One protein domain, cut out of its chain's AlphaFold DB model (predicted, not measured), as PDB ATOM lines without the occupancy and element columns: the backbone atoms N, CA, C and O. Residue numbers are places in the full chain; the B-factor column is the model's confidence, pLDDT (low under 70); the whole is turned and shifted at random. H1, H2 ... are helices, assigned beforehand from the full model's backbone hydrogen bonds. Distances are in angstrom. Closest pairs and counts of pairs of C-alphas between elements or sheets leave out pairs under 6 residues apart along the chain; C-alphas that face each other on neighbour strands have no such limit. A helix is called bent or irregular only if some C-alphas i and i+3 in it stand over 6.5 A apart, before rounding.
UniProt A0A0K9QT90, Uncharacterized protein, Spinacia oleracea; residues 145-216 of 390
ATOM      1  N   LEU A 145     184.057 257.149 151.356       90.06
ATOM      2  CA  LEU A 145     183.434 256.865 152.645       90.06
ATOM      3  C   LEU A 145     182.511 258.005 153.077       90.06
ATOM      4  O   LEU A 145     182.961 259.128 153.307       90.06
ATOM      5  N   HIS A 146     181.235 257.681 153.280       88.25
ATOM      6  CA  HIS A 146     180.231 258.604 153.801       88.25
ATOM      7  C   HIS A 146     179.283 257.877 154.771       88.25
ATOM      8  O   HIS A 146     178.885 256.748 154.469       88.25
ATOM      9  N   PRO A 147     178.894 258.479 155.915       85.94
ATOM     10  CA  PRO A 147     178.007 257.843 156.897       85.94
ATOM     11  C   PRO A 147     176.682 257.334 156.317       85.94
ATOM     12  O   PRO A 147     176.215 256.271 156.720       85.94
ATOM     13  N   ASP A 148     176.130 258.055 155.342       84.62
ATOM     14  CA  ASP A 148     174.854 257.718 154.693       84.62
ATOM     15  C   ASP A 148     175.001 256.757 153.498       84.62
ATOM     16  O   ASP A 148     174.036 256.487 152.789       84.62
ATOM     17  N   GLY A 149     176.208 256.243 153.248       86.06
ATOM     18  CA  GLY A 149     176.507 255.385 152.103       86.06
ATOM     19  C   GLY A 149     177.518 254.292 152.439       86.06
ATOM     20  O   GLY A 149     177.306 253.458 153.324       86.06
ATOM     21  N   LEU A 150     178.628 254.261 151.699       88.88
ATOM     22  CA  LEU A 150     179.695 253.295 151.928       88.88
ATOM     23  C   LEU A 150     180.390 253.600 153.265       88.88
ATOM     24  O   LEU A 150     181.173 254.537 153.383       88.88
ATOM     25  N   TRP A 151     180.106 252.787 154.284       92.88
ATOM     26  CA  TRP A 151     180.620 253.002 155.639       92.88
ATOM     27  C   TRP A 151     181.080 251.706 156.317       92.88
ATOM     28  O   TRP A 151     180.982 250.614 155.763       92.88
ATOM     29  N   PHE A 152     181.589 251.797 157.548       87.31
ATOM     30  CA  PHE A 152     182.187 250.672 158.285       87.31
ATOM     31  C   PHE A 152     181.311 249.423 158.507       87.31
ATOM     32  O   PHE A 152     181.888 248.355 158.732       87.31
ATOM     33  N   PRO A 153     179.967 249.476 158.501       84.12
ATOM     34  CA  PRO A 153     179.147 248.263 158.485       84.12
ATOM     35  C   PRO A 153     179.212 247.502 157.152       84.12
ATOM     36  O   PRO A 153     178.979 246.296 157.127       84.12
ATOM     37  N   HIS A 154     179.543 248.181 156.052       86.56
ATOM     38  CA  HIS A 154     179.523 247.603 154.717       86.56
ATOM     39  C   HIS A 154     180.646 246.576 154.528       86.56
ATOM     40  O   HIS A 154     181.813 246.825 154.846       86.56
ATOM     41  N   ARG A 155     180.306 245.416 153.952       84.44
ATOM     42  CA  ARG A 155     181.220 244.268 153.816       84.44
ATOM     43  C   ARG A 155     182.503 244.609 153.058       84.44
ATOM     44  O   ARG A 155     183.562 244.096 153.403       84.44
ATOM     45  N   VAL A 156     182.414 245.479 152.056       85.31
ATOM     46  CA  VAL A 156     183.565 245.947 151.266       85.31
ATOM     47  C   VAL A 156     184.561 246.710 152.142       85.31
ATOM     48  O   VAL A 156     185.754 246.412 152.116       85.31
ATOM     49  N   VAL A 157     184.068 247.620 152.989       85.31
ATOM     50  CA  VAL A 157     184.903 248.396 153.919       85.31
ATOM     51  C   VAL A 157     185.530 247.470 154.954       85.31
ATOM     52  O   VAL A 157     186.736 247.515 155.168       85.31
ATOM     53  N   VAL A 158     184.744 246.558 155.535       83.88
ATOM     54  CA  VAL A 158     185.256 245.560 156.489       83.88
ATOM     55  C   VAL A 158     186.346 244.692 155.855       83.88
ATOM     56  O   VAL A 158     187.397 244.503 156.458       83.88
ATOM     57  N   GLY A 159     186.125 244.198 154.634       82.81
ATOM     58  CA  GLY A 159     187.088 243.367 153.912       82.81
ATOM     59  C   GLY A 159     188.418 244.081 153.679       82.81
ATOM     60  O   GLY A 159     189.471 243.509 153.959       82.81
ATOM     61  N   LYS A 160     188.370 245.345 153.243       86.44
ATOM     62  CA  LYS A 160     189.566 246.167 153.027       86.44
ATOM     63  C   LYS A 160     190.276 246.511 154.330       86.44
ATOM     64  O   LYS A 160     191.481 246.314 154.400       86.44
ATOM     65  N   VAL A 161     189.552 246.903 155.385       83.75
ATOM     66  CA  VAL A 161     190.141 247.109 156.722       83.75
ATOM     67  C   VAL A 161     190.864 245.848 157.189       83.75
ATOM     68  O   VAL A 161     192.015 245.926 157.610       83.75
ATOM     69  N   SER A 162     190.233 244.673 157.088       76.62
ATOM     70  CA  SER A 162     190.870 243.404 157.455       76.62
ATOM     71  C   SER A 162     192.108 243.098 156.601       76.62
ATOM     72  O   SER A 162     193.083 242.572 157.134       76.62
ATOM     73  N   GLY A 163     192.070 243.401 155.300       77.69
ATOM     74  CA  GLY A 163     193.162 243.151 154.355       77.69
ATOM     75  C   GLY A 163     194.349 244.109 154.498       77.69
ATOM     76  O   GLY A 163     195.488 243.689 154.334       77.69
ATOM     77  N   THR A 164     194.131 245.372 154.858       78.44
ATOM     78  CA  THR A 164     195.217 246.352 155.055       78.44
ATOM     79  C   THR A 164     195.791 246.347 156.469       78.44
ATOM     80  O   THR A 164     196.852 246.918 156.710       78.44
ATOM     81  N   SER A 165     195.107 245.686 157.405       74.31
ATOM     82  CA  SER A 165     195.561 245.512 158.780       74.31
ATOM     83  C   SER A 165     195.761 244.037 159.107       74.31
ATOM     84  O   SER A 165     196.817 243.462 158.839       74.31
ATOM     85  N   TYR A 166     194.768 243.401 159.733       68.44
ATOM     86  CA  TYR A 166     195.097 242.290 160.591       68.44
ATOM     87  C   TYR A 166     195.263 240.948 159.892       68.44
ATOM     88  O   TYR A 166     196.124 240.163 160.273       68.44
ATOM     89  N   LYS A 167     194.506 240.678 158.826       64.94
ATOM     90  CA  LYS A 167     194.606 239.390 158.124       64.94
ATOM     91  C   LYS A 167     195.926 239.225 157.375       64.94
ATOM     92  O   LYS A 167     196.412 238.104 157.265       64.94
ATOM     93  N   THR A 168     196.510 240.326 156.912       59.22
ATOM     94  CA  THR A 168     197.763 240.313 156.146       59.22
ATOM     95  C   THR A 168     198.992 240.317 157.056       59.22
ATOM     96  O   THR A 168     199.997 239.707 156.712       59.22
ATOM     97  N   TYR A 169     198.911 240.936 158.244       54.31
ATOM     98  CA  TYR A 169     200.092 241.188 159.084       54.31
ATOM     99  C   TYR A 169     200.081 240.528 160.479       54.31
ATOM    100  O   TYR A 169     201.134 240.463 161.110       54.31
ATOM    101  N   PHE A 170     198.959 239.982 160.977       53.53
ATOM    102  CA  PHE A 170     198.924 239.332 162.309       53.53
ATOM    103  C   PHE A 170     199.423 237.892 162.336       53.53
ATOM    104  O   PHE A 170     199.474 237.296 163.406       53.53
ATOM    105  N   LYS A 171     199.856 237.342 161.199       51.25
ATOM    106  CA  LYS A 171     200.702 236.141 161.214       51.25
ATOM    107  C   LYS A 171     202.128 236.429 161.730       51.25
ATOM    108  O   LYS A 171     202.905 235.495 161.872       51.25
ATOM    109  N   GLY A 172     202.477 237.697 161.988       52.91
ATOM    110  CA  GLY A 172     203.724 238.118 162.643       52.91
ATOM    111  C   GLY A 172     203.612 238.246 164.178       52.91
ATOM    112  O   GLY A 172     202.579 237.902 164.745       52.91
ATOM    113  N   PRO A 173     204.618 238.815 164.875       50.16
ATOM    114  CA  PRO A 173     204.737 238.861 166.356       50.16
ATOM    115  C   PRO A 173     203.691 239.747 167.083       50.16
ATOM    116  O   PRO A 173     203.765 239.995 168.284       50.16
ATOM    117  N   TYR A 174     202.727 240.259 166.320       61.50
ATOM    118  CA  TYR A 174     201.597 241.132 166.637       61.50
ATOM    119  C   TYR A 174     200.534 240.597 167.600       61.50
ATOM    120  O   TYR A 174     199.389 240.541 167.179       61.50
ATOM    121  N   CYS A 175     200.829 240.254 168.857       55.62
ATOM    122  CA  CYS A 175     199.904 239.785 169.917       55.62
ATOM    123  C   CYS A 175     198.523 240.458 170.037       55.62
ATOM    124  O   CYS A 175     197.560 239.821 170.446       55.62
ATOM    125  N   ASN A 176     198.403 241.758 169.765       63.72
ATOM    126  CA  ASN A 176     197.139 242.494 169.656       63.72
ATOM    127  C   ASN A 176     197.353 243.950 169.248       63.72
ATOM    128  O   ASN A 176     198.493 244.374 169.109       63.72
ATOM    129  N   TRP A 177     196.272 244.717 169.038       70.56
ATOM    130  CA  TRP A 177     196.378 246.154 168.749       70.56
ATOM    131  C   TRP A 177     197.247 246.885 169.786       70.56
ATOM    132  O   TRP A 177     198.094 247.684 169.403       70.56
ATOM    133  N   LYS A 178     197.116 246.560 171.085       69.06
ATOM    134  CA  LYS A 178     197.929 247.183 172.147       69.06
ATOM    135  C   LYS A 178     199.407 246.790 172.071       69.06
ATOM    136  O   LYS A 178     200.253 247.610 172.388       69.06
ATOM    137  N   MET A 179     199.710 245.568 171.638       67.25
ATOM    138  CA  MET A 179     201.087 245.098 171.426       67.25
ATOM    139  C   MET A 179     201.656 245.475 170.053       67.25
ATOM    140  O   MET A 179     202.819 245.205 169.777       67.25
ATOM    141  N   THR A 180     200.848 246.063 169.170       74.75
ATOM    142  CA  THR A 180     201.303 246.497 167.849       74.75
ATOM    143  C   THR A 180     202.065 247.814 168.011       74.75
ATOM    144  O   THR A 180     201.453 248.785 168.461       74.75
ATOM    145  N   PRO A 181     203.354 247.898 167.631       80.44
ATOM    146  CA  PRO A 181     204.126 249.131 167.743       80.44
ATOM    147  C   PRO A 181     203.473 250.291 166.971       80.44
ATOM    148  O   PRO A 181     202.918 250.051 165.890       80.44
ATOM    149  N   PRO A 182     203.575 251.548 167.447       81.75
ATOM    150  CA  PRO A 182     202.936 252.704 166.805       81.75
ATOM    151  C   PRO A 182     203.254 252.842 165.310       81.75
ATOM    152  O   PRO A 182     202.369 253.128 164.508       81.75
ATOM    153  N   GLN A 183     204.491 252.542 164.906       81.81
ATOM    154  CA  GLN A 183     204.921 252.554 163.502       81.81
ATOM    155  C   GLN A 183     204.137 251.571 162.612       81.81
ATOM    156  O   GLN A 183     203.823 251.869 161.462       81.81
ATOM    157  N   VAL A 184     203.769 250.404 163.149       81.06
ATOM    158  CA  VAL A 184     202.998 249.387 162.424       81.06
ATOM    159  C   VAL A 184     201.526 249.795 162.349       81.06
ATOM    160  O   VAL A 184     200.910 249.668 161.292       81.06
ATOM    161  N   GLN A 185     200.984 250.366 163.429       84.62
ATOM    162  CA  GLN A 185     199.636 250.946 163.433       84.62
ATOM    163  C   GLN A 185     199.504 252.047 162.372       84.62
ATOM    164  O   GLN A 185     198.530 252.065 161.617       84.62
ATOM    165  N   GLN A 186     200.506 252.926 162.277       85.94
ATOM    166  CA  GLN A 186     200.557 253.987 161.274       85.94
ATOM    167  C   GLN A 186     200.646 253.420 159.853       85.94
ATOM    168  O   GLN A 186     199.952 253.894 158.957       85.94
ATOM    169  N   ARG A 187     201.438 252.362 159.638       86.12
ATOM    170  CA  ARG A 187     201.521 251.687 158.335       86.12
ATOM    171  C   ARG A 187     200.170 251.122 157.888       86.12
ATOM    172  O   ARG A 187     199.803 251.294 156.730       86.12
ATOM    173  N   TRP A 188     199.418 250.477 158.783       86.62
ATOM    174  CA  TRP A 188     198.074 249.974 158.463       86.62
ATOM    175  C   TRP A 188     197.083 251.098 158.191       86.62
ATOM    176  O   TRP A 188     196.238 250.966 157.307       86.62
ATOM    177  N   TRP A 189     197.191 252.200 158.938       88.88
ATOM    178  CA  TRP A 189     196.382 253.384 158.682       88.88
ATOM    179  C   TRP A 189     196.642 253.917 157.277       88.88
ATOM    180  O   TRP A 189     195.702 254.040 156.499       88.88
ATOM    181  N   ASN A 190     197.909 254.115 156.909       88.19
ATOM    182  CA  ASN A 190     198.299 254.587 155.582       88.19
ATOM    183  C   ASN A 190     197.822 253.640 154.470       88.19
ATOM    184  O   ASN A 190     197.242 254.094 153.488       88.19
ATOM    185  N   ALA A 191     197.976 252.324 154.648       87.25
ATOM    186  CA  ALA A 191     197.469 251.336 153.695       87.25
ATOM    187  C   ALA A 191     195.941 251.415 153.526       87.25
ATOM    188  O   ALA A 191     195.434 251.289 152.417       87.25
ATOM    189  N   PHE A 192     195.197 251.663 154.609       89.75
ATOM    190  CA  PHE A 192     193.760 251.918 154.534       89.75
ATOM    191  C   PHE A 192     193.437 253.240 153.820       89.75
ATOM    192  O   PHE A 192     192.527 253.249 152.991       89.75
ATOM    193  N   LYS A 193     194.191 254.325 154.072       90.31
ATOM    194  CA  LYS A 193     194.011 255.609 153.368       90.31
ATOM    195  C   LYS A 193     194.129 255.450 151.848       90.31
ATOM    196  O   LYS A 193     193.406 256.111 151.117       90.31
ATOM    197  N   HIS A 194     194.985 254.547 151.363       86.94
ATOM    198  CA  HIS A 194     195.150 254.298 149.926       86.94
ATOM    199  C   HIS A 194     193.947 253.631 149.244       86.94
ATOM    200  O   HIS A 194     193.817 253.713 148.020       86.94
ATOM    201  N   GLU A 195     193.077 252.972 150.009       88.06
ATOM    202  CA  GLU A 195     191.943 252.202 149.486       88.06
ATOM    203  C   GLU A 195     190.648 253.017 149.394       88.06
ATOM    204  O   GLU A 195     189.738 252.612 148.674       88.06
ATOM    205  N   PHE A 196     190.564 254.154 150.092       91.12
ATOM    206  CA  PHE A 196     189.342 254.949 150.202       91.12
ATOM    207  C   PHE A 196     189.619 256.446 150.097       91.12
ATOM    208  O   PHE A 196     190.641 256.931 150.578       91.12
ATOM    209  N   SER A 197     188.656 257.178 149.551       91.88
ATOM    210  CA  SER A 197     188.573 258.636 149.638       91.88
ATOM    211  C   SER A 197     187.517 259.030 150.677       91.88
ATOM    212  O   SER A 197     186.647 258.231 151.031       91.88
ATOM    213  N   TRP A 198     187.586 260.245 151.217       92.75
ATOM    214  CA  TRP A 198     186.527 260.811 152.058       92.75
ATOM    215  C   TRP A 198     186.623 262.329 152.111       92.75
ATOM    216  O   TRP A 198     187.695 262.901 151.912       92.75
ATOM    217  N   ASP A 199     185.501 262.964 152.443       87.88
ATOM    218  CA  ASP A 199     185.465 264.396 152.709       87.88
ATOM    219  C   ASP A 199     186.216 264.729 154.019       87.88
ATOM    220  O   ASP A 199     186.045 264.025 155.028       87.88
ATOM    221  N   PRO A 200     187.032 265.799 154.063       87.50
ATOM    222  CA  PRO A 200     187.752 266.203 155.271       87.50
ATOM    223  C   PRO A 200     186.863 266.367 156.516       87.50
ATOM    224  O   PRO A 200     187.314 266.086 157.631       87.50
ATOM    225  N   SER A 201     185.592 266.752 156.356       87.31
ATOM    226  CA  SER A 201     184.632 266.911 157.457       87.31
ATOM    227  C   SER A 201     184.356 265.605 158.212       87.31
ATOM    228  O   SER A 201     184.139 265.629 159.428       87.31
ATOM    229  N   VAL A 202     184.444 264.449 157.540       88.06
ATOM    230  CA  VAL A 202     184.212 263.130 158.150       88.06
ATOM    231  C   VAL A 202     185.501 262.421 158.567       88.06
ATOM    232  O   VAL A 202     185.427 261.365 159.197       88.06
ATOM    233  N   ALA A 203     186.687 262.987 158.315       88.44
ATOM    234  CA  ALA A 203     187.980 262.334 158.566       88.44
ATOM    235  C   ALA A 203     188.137 261.814 160.011       88.44
ATOM    236  O   ALA A 203     188.588 260.688 160.246       88.44
ATOM    237  N   LYS A 204     187.676 262.586 161.008       88.94
ATOM    238  CA  LYS A 204     187.679 262.160 162.422       88.94
ATOM    239  C   LYS A 204     186.798 260.928 162.659       88.94
ATOM    240  O   LYS A 204     187.175 260.034 163.420       88.94
ATOM    241  N   LEU A 205     185.635 260.868 162.008       89.31
ATOM    242  CA  LEU A 205     184.715 259.732 162.082       89.31
ATOM    243  C   LEU A 205     185.284 258.513 161.355       89.31
ATOM    244  O   LEU A 205     185.187 257.406 161.887       89.31
ATOM    245  N   VAL A 206     185.943 258.717 160.211       90.25
ATOM    246  CA  VAL A 206     186.651 257.659 159.477       90.25
ATOM    247  C   VAL A 206     187.731 257.042 160.358       90.25
ATOM    248  O   VAL A 206     187.726 255.833 160.593       90.25
ATOM    249  N   LYS A 207     188.602 257.863 160.953       89.62
ATOM    250  CA  LYS A 207     189.653 257.378 161.855       89.62
ATOM    251  C   LYS A 207     189.083 256.644 163.069       89.62
ATOM    252  O   LYS A 207     189.613 255.606 163.468       89.62
ATOM    253  N   LYS A 208     187.985 257.141 163.651       88.44
ATOM    254  CA  LYS A 208     187.288 256.484 164.772       88.44
ATOM    255  C   LYS A 208     186.701 255.131 164.365       88.44
ATOM    256  O   LYS A 208     186.883 254.152 165.087       88.44
ATOM    257  N   GLY A 209     186.018 255.061 163.224       86.75
ATOM    258  CA  GLY A 209     185.429 253.829 162.705       86.75
ATOM    259  C   GLY A 209     186.490 252.792 162.347       86.75
ATOM    260  O   GLY A 209     186.377 251.635 162.754       86.75
ATOM    261  N   TRP A 210     187.578 253.218 161.704       87.81
ATOM    262  CA  TRP A 210     188.724 252.366 161.394       87.81
ATOM    263  C   TRP A 210     189.354 251.811 162.672       87.81
ATOM    264  O   TRP A 210     189.481 250.595 162.813       87.81
ATOM    265  N   LYS A 211     189.633 252.677 163.660       85.25
ATOM    266  CA  LYS A 211     190.118 252.254 164.981       85.25
ATOM    267  C   LYS A 211     189.175 251.252 165.641       85.25
ATOM    268  O   LYS A 211     189.638 250.232 166.133       85.25
ATOM    269  N   SER A 212     187.866 251.482 165.627       81.81
ATOM    270  CA  SER A 212     186.918 250.507 166.174       81.81
ATOM    271  C   SER A 212     187.064 249.142 165.491       81.81
ATOM    272  O   SER A 212     187.186 248.132 166.179       81.81
ATOM    273  N   LYS A 213     187.159 249.095 164.158       78.50
ATOM    274  CA  LYS A 213     187.267 247.834 163.409       78.50
ATOM    275  C   LYS A 213     188.588 247.089 163.607       78.50
ATOM    276  O   LYS A 213     188.559 245.865 163.666       78.50
ATOM    277  N   ILE A 214     189.720 247.782 163.739       73.81
ATOM    278  CA  ILE A 214     191.032 247.138 163.963       73.81
ATOM    279  C   ILE A 214     191.255 246.705 165.421       73.81
ATOM    280  O   ILE A 214     192.016 245.771 165.664       73.81
ATOM    281  N   HIS A 215     190.599 247.348 166.398       66.94
ATOM    282  CA  HIS A 215     190.658 246.909 167.800       66.94
ATOM    283  C   HIS A 215     189.970 245.549 167.992       66.94
ATOM    284  O   HIS A 215     190.334 244.792 168.894       66.94
ATOM    285  N   HIS A 216     189.023 245.199 167.120       58.78
ATOM    286  CA  HIS A 216     188.413 243.873 167.063       58.78
ATOM    287  C   HIS A 216     189.318 242.900 166.292       58.78
ATOM    288  O   HIS A 216     189.076 242.546 165.141       58.78
TER     289      HIS A 216
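Overview. This is residues 145 to 216 of the 390 residues of an uncharacterized protein of Spinacia oleracea (UniProt A0A0K9QT90). A small elongated body has helix H1 on one side, followed after one residue by the short H2, while the longer helices H3 and H4 pack on H1 from the other side, H3 with residues 188 to 192 and H4 with residues 210 to 214. Links without a named element extend the long axis at both ends: residues 145 to 154 before H1 at one end, and residues 170 to 181 between H2 and H3 at the other. The printed part has 72 residues with four named helices, in the order H1, H2, H3, H4, and no named strand; the class is all helix. The whole is compact, with a radius of gyration of the C-alphas of 12.0 A, and spans 37 by 21 by 19 A.

Along the chain. H1, residues 155 to 164, begins with C-alpha 155 at (181.220, 244.268, 153.816) and is 14.2 A long from first to last C-alpha. H2, residues 166 to 169, has four residues and is 5.3 A long. H3, residues 182 to 193, begins with C-alpha 182 at (202.936, 252.704, 166.805) and is 16.4 A long. H4, residues 200 to 215, is the longest helix, at 23.2 A, and ends with C-alpha 215 at (190.658, 246.909, 167.800). H4 is irregular: C-alphas 201 and 204 are 7.5 A apart.

Arrangement. H1 and H3 touch, their closest C-alphas those of Thr 164 and Ala 191, 5.6 A apart. They run opposite ways at a steep tilt of 41 degrees. H1 and H4 touch, their closest C-alphas those of Val 161 and Trp 210, 7.2 A apart. Their lines are about perpendicular at 72 degrees, only just past a steep tilt. H3 and H4 are near each other, with 10 pairs of C-alphas within 10 A. H2 is close to H1 but not clearly touching; their closest C-alphas, of Ser 162 and Thr 168, are 7.7 A apart. H2 is also close to H4 but not clearly touching, the closest C-alphas being those of Tyr 166 and Ile 214, 7.2 A apart. H2 and H3 are apart. Every O i to N i+4 pair is within hydrogen-bond range in H1 and H3, and 10 of 12 are in H4; H2 is too short for such a pair, and its 1 pair of O i to N i+3 is not within range.

Size, cuts and confidence. The two C-alphas farthest apart are those of Asp 148 and Pro 173, at 37.2 A. The printed part has no cut. The link from H1 to H2 is tight, that from H3 to H4 is short, and that from H2 to H3, 12 residues, is long. The mean pLDDT of the printed part is 80.0, with residues 166 to 176, 178 to 179 and 215 to 216 under 70.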